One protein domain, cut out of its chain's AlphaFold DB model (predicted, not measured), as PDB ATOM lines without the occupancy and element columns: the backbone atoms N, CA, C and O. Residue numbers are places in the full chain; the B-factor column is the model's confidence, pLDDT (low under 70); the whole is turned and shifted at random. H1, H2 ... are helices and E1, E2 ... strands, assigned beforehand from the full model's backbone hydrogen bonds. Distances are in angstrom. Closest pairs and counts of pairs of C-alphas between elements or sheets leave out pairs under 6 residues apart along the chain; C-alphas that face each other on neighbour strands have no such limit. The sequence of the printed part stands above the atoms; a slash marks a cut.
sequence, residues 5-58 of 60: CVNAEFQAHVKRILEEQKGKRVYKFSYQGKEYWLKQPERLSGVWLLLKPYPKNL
ATOM      1  N   CYS A   5     198.532 134.196 100.682       53.25
ATOM      2  CA  CYS A   5     197.265 134.416  99.965       53.25
ATOM      3  C   CYS A   5     196.905 133.313  98.953       53.25
ATOM      4  O   CYS A   5     195.743 132.921  98.877       53.25
ATOM      5  N   VAL A   6     197.893 132.738  98.253       58.38
ATOM      6  CA  VAL A   6     197.688 131.638  97.281       58.38
ATOM      7  C   VAL A   6     197.056 130.405  97.939       58.38
ATOM      8  O   VAL A   6     196.340 129.636  97.302       58.38
ATOM      9  N   ASN A   7     197.282 130.227  99.242       76.50
ATOM     10  CA  ASN A   7     196.743 129.103  99.992       76.50
ATOM     11  C   ASN A   7     195.234 129.250 100.253       76.50
ATOM     12  O   ASN A   7     194.519 128.254 100.240       76.50
ATOM     13  N   ALA A   8     194.726 130.469 100.451       88.75
ATOM     14  CA  ALA A   8     193.326 130.687 100.817       88.75
ATOM     15  C   ALA A   8     192.363 130.403  99.653       88.75
ATOM     16  O   ALA A   8     191.374 129.692  99.832       88.75
ATOM     17  N   GLU A   9     192.676 130.893  98.450       91.94
ATOM     18  CA  GLU A   9     191.867 130.644  97.247       91.94
ATOM     19  C   GLU A   9     191.867 129.164  96.864       91.94
ATOM     20  O   GLU A   9     190.812 128.583  96.602       91.94
ATOM     21  N   PHE A  10     193.039 128.522  96.911       93.00
ATOM     22  CA  PHE A  10     193.150 127.092  96.654       93.00
ATOM     23  C   PHE A  10     192.354 126.277  97.680       93.00
ATOM     24  O   PHE A  10     191.608 125.375  97.307       93.00
ATOM     25  N   GLN A  11     192.434 126.624  98.967       93.19
ATOM     26  CA  GLN A  11     191.642 125.968 100.007       93.19
ATOM     27  C   GLN A  11     190.138 126.152  99.798       93.19
ATOM     28  O   GLN A  11     189.390 125.190  99.958       93.19
ATOM     29  N   ALA A  12     189.683 127.351  99.433       94.56
ATOM     30  CA  ALA A  12     188.277 127.603  99.130       94.56
ATOM     31  C   ALA A  12     187.809 126.771  97.925       94.56
ATOM     32  O   ALA A  12     186.748 126.147  97.973       94.56
ATOM     33  N   HIS A  13     188.634 126.686  96.881       95.00
ATOM     34  CA  HIS A  13     188.365 125.859  95.711       95.00
ATOM     35  C   HIS A  13     188.271 124.369  96.066       95.00
ATOM     36  O   HIS A  13     187.312 123.702  95.683       95.00
ATOM     37  N   VAL A  14     189.218 123.854  96.857       94.69
ATOM     38  CA  VAL A  14     189.213 122.463  97.330       94.69
ATOM     39  C   VAL A  14     187.996 122.177  98.211       94.69
ATOM     40  O   VAL A  14     187.373 121.133  98.040       94.69
ATOM     41  N   LYS A  15     187.610 123.095  99.110       94.62
ATOM     42  CA  LYS A  15     186.394 122.958  99.933       94.62
ATOM     43  C   LYS A  15     185.138 122.853  99.075       94.62
ATOM     44  O   LYS A  15     184.303 121.996  99.333       94.62
ATOM     45  N   ARG A  16     185.025 123.677  98.030       96.12
ATOM     46  CA  ARG A  16     183.902 123.605  97.088       96.12
ATOM     47  C   ARG A  16     183.847 122.246  96.382       96.12
ATOM     48  O   ARG A  16     182.799 121.612  96.378       96.12
ATOM     49  N   ILE A  17     184.979 121.764  95.865       96.12
ATOM     50  CA  ILE A  17     185.059 120.442  95.217       96.12
ATOM     51  C   ILE A  17     184.712 119.316  96.199       96.12
ATOM     52  O   ILE A  17     184.046 118.356  95.815       96.12
ATOM     53  N   LEU A  18     185.146 119.419  97.457       94.69
ATOM     54  CA  LEU A  18     184.849 118.431  98.491       94.69
ATOM     55  C   LEU A  18     183.342 118.284  98.731       94.69
ATOM     56  O   LEU A  18     182.861 117.158  98.828       94.69
ATOM     57  N   GLU A  19     182.603 119.391  98.792       95.00
ATOM     58  CA  GLU A  19     181.144 119.341  98.941       95.00
ATOM     59  C   GLU A  19     180.455 118.831  97.667       95.00
ATOM     60  O   GLU A  19     179.574 117.977  97.751       95.00
ATOM     61  N   GLU A  20     180.894 119.269  96.481       95.25
ATOM     62  CA  GLU A  20     180.331 118.826  95.194       95.25
ATOM     63  C   GLU A  20     180.561 117.328  94.920       95.25
ATOM     64  O   GLU A  20     179.744 116.672  94.276       95.25
ATOM     65  N   GLN A  21     181.683 116.771  95.383       94.12
ATOM     66  CA  GLN A  21     182.119 115.400  95.082       94.12
ATOM     67  C   GLN A  21     182.128 114.499  96.318       94.12
ATOM     68  O   GLN A  21     182.855 113.499  96.369       94.12
ATOM     69  N   LYS A  22     181.334 114.850  97.328       89.69
ATOM     70  CA  LYS A  22     181.276 114.152  98.609       89.69
ATOM     71  C   LYS A  22     180.973 112.667  98.428       89.69
ATOM     72  O   LYS A  22     180.035 112.280  97.739       89.69
ATOM     73  N   GLY A  23     181.776 111.822  99.069       85.88
ATOM     74  CA  GLY A  23     181.618 110.364  99.012       85.88
ATOM     75  C   GLY A  23     182.367 109.687  97.861       85.88
ATOM     76  O   GLY A  23     182.496 108.465  97.873       85.88
ATOM     77  N   LYS A  24     182.946 110.441  96.917       90.44
ATOM     78  CA  LYS A  24     183.918 109.886  95.966       90.44
ATOM     79  C   LYS A  24     185.281 109.759  96.643       90.44
ATOM     80  O   LYS A  24     185.911 110.761  96.968       90.44
ATOM     81  N   ARG A  25     185.771 108.527  96.820       91.19
ATOM     82  CA  ARG A  25     187.054 108.248  97.498       91.19
ATOM     83  C   ARG A  25     188.238 109.000  96.886       91.19
ATOM     84  O   ARG A  25     189.101 109.489  97.608       91.19
ATOM     85  N   VAL A  26     188.303 109.078  95.562       94.19
ATOM     86  CA  VAL A  26     189.349 109.811  94.843       94.19
ATOM     87  C   VAL A  26     188.697 110.586  93.709       94.19
ATOM     88  O   VAL A  26     187.972 110.005  92.904       94.19
ATOM     89  N   TYR A  27     188.964 111.886  93.636       96.38
ATOM     90  CA  TYR A  27     188.460 112.755  92.580       96.38
ATOM     91  C   TYR A  27     189.595 113.571  91.964       96.38
ATOM     92  O   TYR A  27     190.327 114.255  92.678       96.38
ATOM     93  N   LYS A  28     189.756 113.484  90.643       96.88
ATOM     94  CA  LYS A  28     190.771 114.236  89.899       96.88
ATOM     95  C   LYS A  28     190.201 115.589  89.462       96.88
ATOM     96  O   LYS A  28     189.072 115.635  88.981       96.88
ATOM     97  N   PHE A  29     190.968 116.666  89.611       96.31
ATOM     98  CA  PHE A  29     190.583 118.009  89.167       96.31
ATOM     99  C   PHE A  29     191.793 118.833  88.715       96.31
ATOM    100  O   PHE A  29     192.908 118.623  89.191       96.31
ATOM    101  N   SER A  30     191.555 119.800  87.831       96.31
ATOM    102  CA  SER A  30     192.570 120.732  87.338       96.31
ATOM    103  C   SER A  30     192.472 122.083  88.051       96.31
ATOM    104  O   SER A  30     191.381 122.644  88.156       96.31
ATOM    105  N   TYR A  31     193.596 122.653  88.480       94.81
ATOM    106  CA  TYR A  31     193.670 124.004  89.038       94.81
ATOM    107  C   TYR A  31     194.927 124.715  88.530       94.81
ATOM    108  O   TYR A  31     196.033 124.197  88.675       94.81
ATOM    109  N   GLN A  32     194.759 125.892  87.915       92.94
ATOM    110  CA  GLN A  32     195.855 126.694  87.342       92.94
ATOM    111  C   GLN A  32     196.793 125.884  86.418       92.94
ATOM    112  O   GLN A  32     198.016 125.976  86.510       92.94
ATOM    113  N   GLY A  33     196.214 125.042  85.553       94.69
ATOM    114  CA  GLY A  33     196.962 124.212  84.598       94.69
ATOM    115  C   GLY A  33     197.694 123.011  85.211       94.69
ATOM    116  O   GLY A  33     198.455 122.346  84.513       94.69
ATOM    117  N   LYS A  34     197.484 122.721  86.501       94.38
ATOM    118  CA  LYS A  34     198.019 121.538  87.187       94.38
ATOM    119  C   LYS A  34     196.904 120.567  87.548       94.38
ATOM    120  O   LYS A  34     195.802 120.979  87.897       94.38
ATOM    121  N   GLU A  35     197.233 119.283  87.525       97.12
ATOM    122  CA  GLU A  35     196.324 118.199  87.892       97.12
ATOM    123  C   GLU A  35     196.504 117.804  89.360       97.12
ATOM    124  O   GLU A  35     197.625 117.627  89.842       97.12
ATOM    125  N   TYR A  36     195.388 117.625  90.060       96.62
ATOM    126  CA  TYR A  36     195.327 117.276  91.474       96.62
ATOM    127  C   TYR A  36     194.365 116.114  91.714       96.62
ATOM    128  O   TYR A  36     193.432 115.876  90.949       96.62
ATOM    129  N   TRP A  37     194.570 115.415  92.833       97.00
ATOM    130  CA  TRP A  37     193.687 114.354  93.306       97.00
ATOM    131  C   TRP A  37     193.209 114.669  94.717       97.00
ATOM    132  O   TRP A  37     193.990 114.662  95.670       97.00
ATOM    133  N   LEU A  38     191.909 114.896  94.856       95.88
ATOM    134  CA  LEU A  38     191.239 114.978  96.140       95.88
ATOM    135  C   LEU A  38     190.977 113.560  96.654       95.88
ATOM    136  O   LEU A  38     190.158 112.831  96.092       95.88
ATOM    137  N   LYS A  39     191.680 113.169  97.720       94.62
ATOM    138  CA  LYS A  39     191.460 111.901  98.425       94.62
ATOM    139  C   LYS A  39     190.522 112.134  99.603       94.62
ATOM    140  O   LYS A  39     190.828 112.931 100.486       94.62
ATOM    141  N   GLN A  40     189.404 111.426  99.616       92.12
ATOM    142  CA  GLN A  40     188.398 111.468 100.670       92.12
ATOM    143  C   GLN A  40     188.369 110.121 101.408       92.12
ATOM    144  O   GLN A  40     188.599 109.076 100.789       92.12
ATOM    145  N   PRO A  41     188.073 110.109 102.717       87.12
ATOM    146  CA  PRO A  41     187.821 108.870 103.438       87.12
ATOM    147  C   PRO A  41     186.620 108.126 102.849       87.12
ATOM    148  O   PRO A  41     185.599 108.734 102.522       87.12
ATOM    149  N   GLU A  42     186.715 106.801 102.763       80.81
ATOM    150  CA  GLU A  42     185.527 105.987 102.519       80.81
ATOM    151  C   GLU A  42     184.602 106.066 103.730       80.81
ATOM    152  O   GLU A  42     185.027 105.891 104.876       80.81
ATOM    153  N   ARG A  43     183.315 106.304 103.476       73.69
ATOM    154  CA  ARG A  43     182.288 106.086 104.489       73.69
ATOM    155  C   ARG A  43     182.040 104.587 104.581       73.69
ATOM    156  O   ARG A  43     181.468 104.000 103.669       73.69
ATOM    157  N   LEU A  44     182.504 103.977 105.669       74.88
ATOM    158  CA  LEU A  44     182.199 102.582 105.972       74.88
ATOM    159  C   LEU A  44     180.686 102.436 106.168       74.88
ATOM    160  O   LEU A  44     180.080 103.207 106.911       74.88
ATOM    161  N   SER A  45     180.088 101.442 105.519       74.44
ATOM    162  CA  SER A  45     178.662 101.139 105.635       74.44
ATOM    163  C   SER A  45     178.430  99.663 105.938       74.44
ATOM    164  O   SER A  45     179.190  98.794 105.502       74.44
ATOM    165  N   GLY A  46     177.336  99.375 106.644       76.12
ATOM    166  CA  GLY A  46     176.865  98.013 106.884       76.12
ATOM    167  C   GLY A  46     177.864  97.157 107.662       76.12
ATOM    168  O   GLY A  46     178.442  97.595 108.655       76.12
ATOM    169  N   VAL A  47     178.071  95.924 107.192       76.81
ATOM    170  CA  VAL A  47     178.858  94.887 107.887       76.81
ATOM    171  C   VAL A  47     180.311  95.308 108.128       76.81
ATOM    172  O   VAL A  47     180.910  94.908 109.121       76.81
ATOM    173  N   TRP A  48     180.864  96.195 107.297       75.62
ATOM    174  CA  TRP A  48     182.217  96.726 107.481       75.62
ATOM    175  C   TRP A  48     182.424  97.457 108.814       75.62
ATOM    176  O   TRP A  48     183.545  97.484 109.320       75.62
ATOM    177  N   LEU A  49     181.364  98.022 109.406       73.25
ATOM    178  CA  LEU A  49     181.431  98.640 110.733       73.25
ATOM    179  C   LEU A  49     181.631  97.592 111.835       73.25
ATOM    180  O   LEU A  49     182.358  97.855 112.788       73.25
ATOM    181  N   LEU A  50     181.045  96.397 111.684       75.94
ATOM    182  CA  LEU A  50     181.143  95.292 112.649       75.94
ATOM    183  C   LEU A  50     182.528  94.639 112.661       75.94
ATOM    184  O   LEU A  50     182.929  94.071 113.671       75.94
ATOM    185  N   LEU A  51     183.262  94.745 111.552       78.38
ATOM    186  CA  LEU A  51     184.615  94.202 111.413       78.38
ATOM    187  C   LEU A  51     185.691  95.088 112.058       78.38
ATOM    188  O   LEU A  51     186.853  94.688 112.131       78.38
ATOM    189  N   LYS A  52     185.349  96.304 112.504       78.50
ATOM    190  CA  LYS A  52     186.308  97.177 113.183       78.50
ATOM    191  C   LYS A  52     186.453  96.773 114.649       78.50
ATOM    192  O   LYS A  52     185.449  96.487 115.300       78.50
ATOM    193  N   PRO A  53     187.676  96.817 115.208       67.88
ATOM    194  CA  PRO A  53     187.826  96.745 116.650       67.88
ATOM    195  C   PRO A  53     187.060  97.941 117.237       67.88
ATOM    196  O   PRO A  53     187.334  99.085 116.881       67.88
ATOM    197  N   TYR A  54     186.063  97.664 118.084       69.94
ATOM    198  CA  TYR A  54     185.163  98.634 118.741       69.94
ATOM    199  C   TYR A  54     184.036  99.252 117.872       69.94
ATOM    200  O   TYR A  54     183.930 100.477 117.760       69.94
ATOM    201  N   PRO A  55     183.094  98.444 117.343       65.00
ATOM    202  CA  PRO A  55     181.997  98.925 116.490       65.00
ATOM    203  C   PRO A  55     181.017  99.872 117.210       65.00
ATOM    204  O   PRO A  55     180.393 100.726 116.586       65.00
ATOM    205  N   LYS A  56     180.909  99.765 118.544       65.06
ATOM    206  CA  LYS A  56     179.970 100.537 119.380       65.06
ATOM    207  C   LYS A  56     180.223 102.052 119.370       65.06
ATOM    208  O   LYS A  56     179.308 102.816 119.651       65.06
ATOM    209  N   ASN A  57     181.433 102.495 119.022       64.00
ATOM    210  CA  ASN A  57     181.784 103.920 118.983       64.00
ATOM    211  C   ASN A  57     181.378 104.614 117.670       64.00
ATOM    212  O   ASN A  57     181.446 105.836 117.591       64.00
ATOM    213  N   LEU A  58     180.975 103.847 116.650       59.84
ATOM    214  CA  LEU A  58     180.637 104.339 115.307       59.84
ATOM    215  C   LEU A  58     179.124 104.532 115.084       59.84
ATOM    216  O   LEU A  58     178.742 105.087 114.061       59.84
TER     217      LEU A  58
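Overview. This is residues 5 to 58 of the 60 residues of the protein "Protein kinase-like domain protein" of Rodentibacter pneumotropicus (UniProt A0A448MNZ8). Look first for a two-stranded hairpin, E1 and E2, with the longer helix H1 loosely over it; from this small body a tail, residues 40 to 58, leads away to the short helix H2 and makes much of the length. The printed part has 54 residues, with two named helices and two named strands in the order H1, E1, E2, H2. The sheet has the order E1, E2 and is antiparallel; the class is mixed, helices and strands. The whole is only just extended, close to loose, with a radius of gyration of the C-alphas of 15.5 A, and spans 43 by 20 by 17 A.

Arrangement. Begin with E1, residues 26 to 31, and E2, residues 34 to 39, a hairpin whose directions stand at 152 degrees. Between them N 29 and O 36 are 2.9 A apart, and N 36 and O 29 are 2.8 A apart, within hydrogen-bond range. H1, residues 5 to 20, is near E1, with 8 pairs of C-alphas within 10 A. Its closest C-alphas to E2 are those of Leu 18 and Leu 38, 7.6 A apart. H2, residues 47 to 50, is apart from H1 and from E1. In H1, 10 of 12 O i to N i+4 pairs are within hydrogen-bond range; H2 is too short for such a pair.

Along the chain. Find C-alpha 26 at (189.349, 109.811, 94.843), where E1 begins its 15.9 A; E2 measures 16.2 A. H1 runs 23.5 A from C-alpha 5 at (197.265, 134.416, 99.965). H2, 5.3 A long, ends at C-alpha 50 at (181.143, 95.292, 112.649).

Size, cuts and confidence. The C-alphas farthest apart, those of Gly 33 and Lys 56, are 45.4 A apart. The printed part has no cut and no long link. Look for pLDDT under 70 at residues 5 to 6 and 53 to 58.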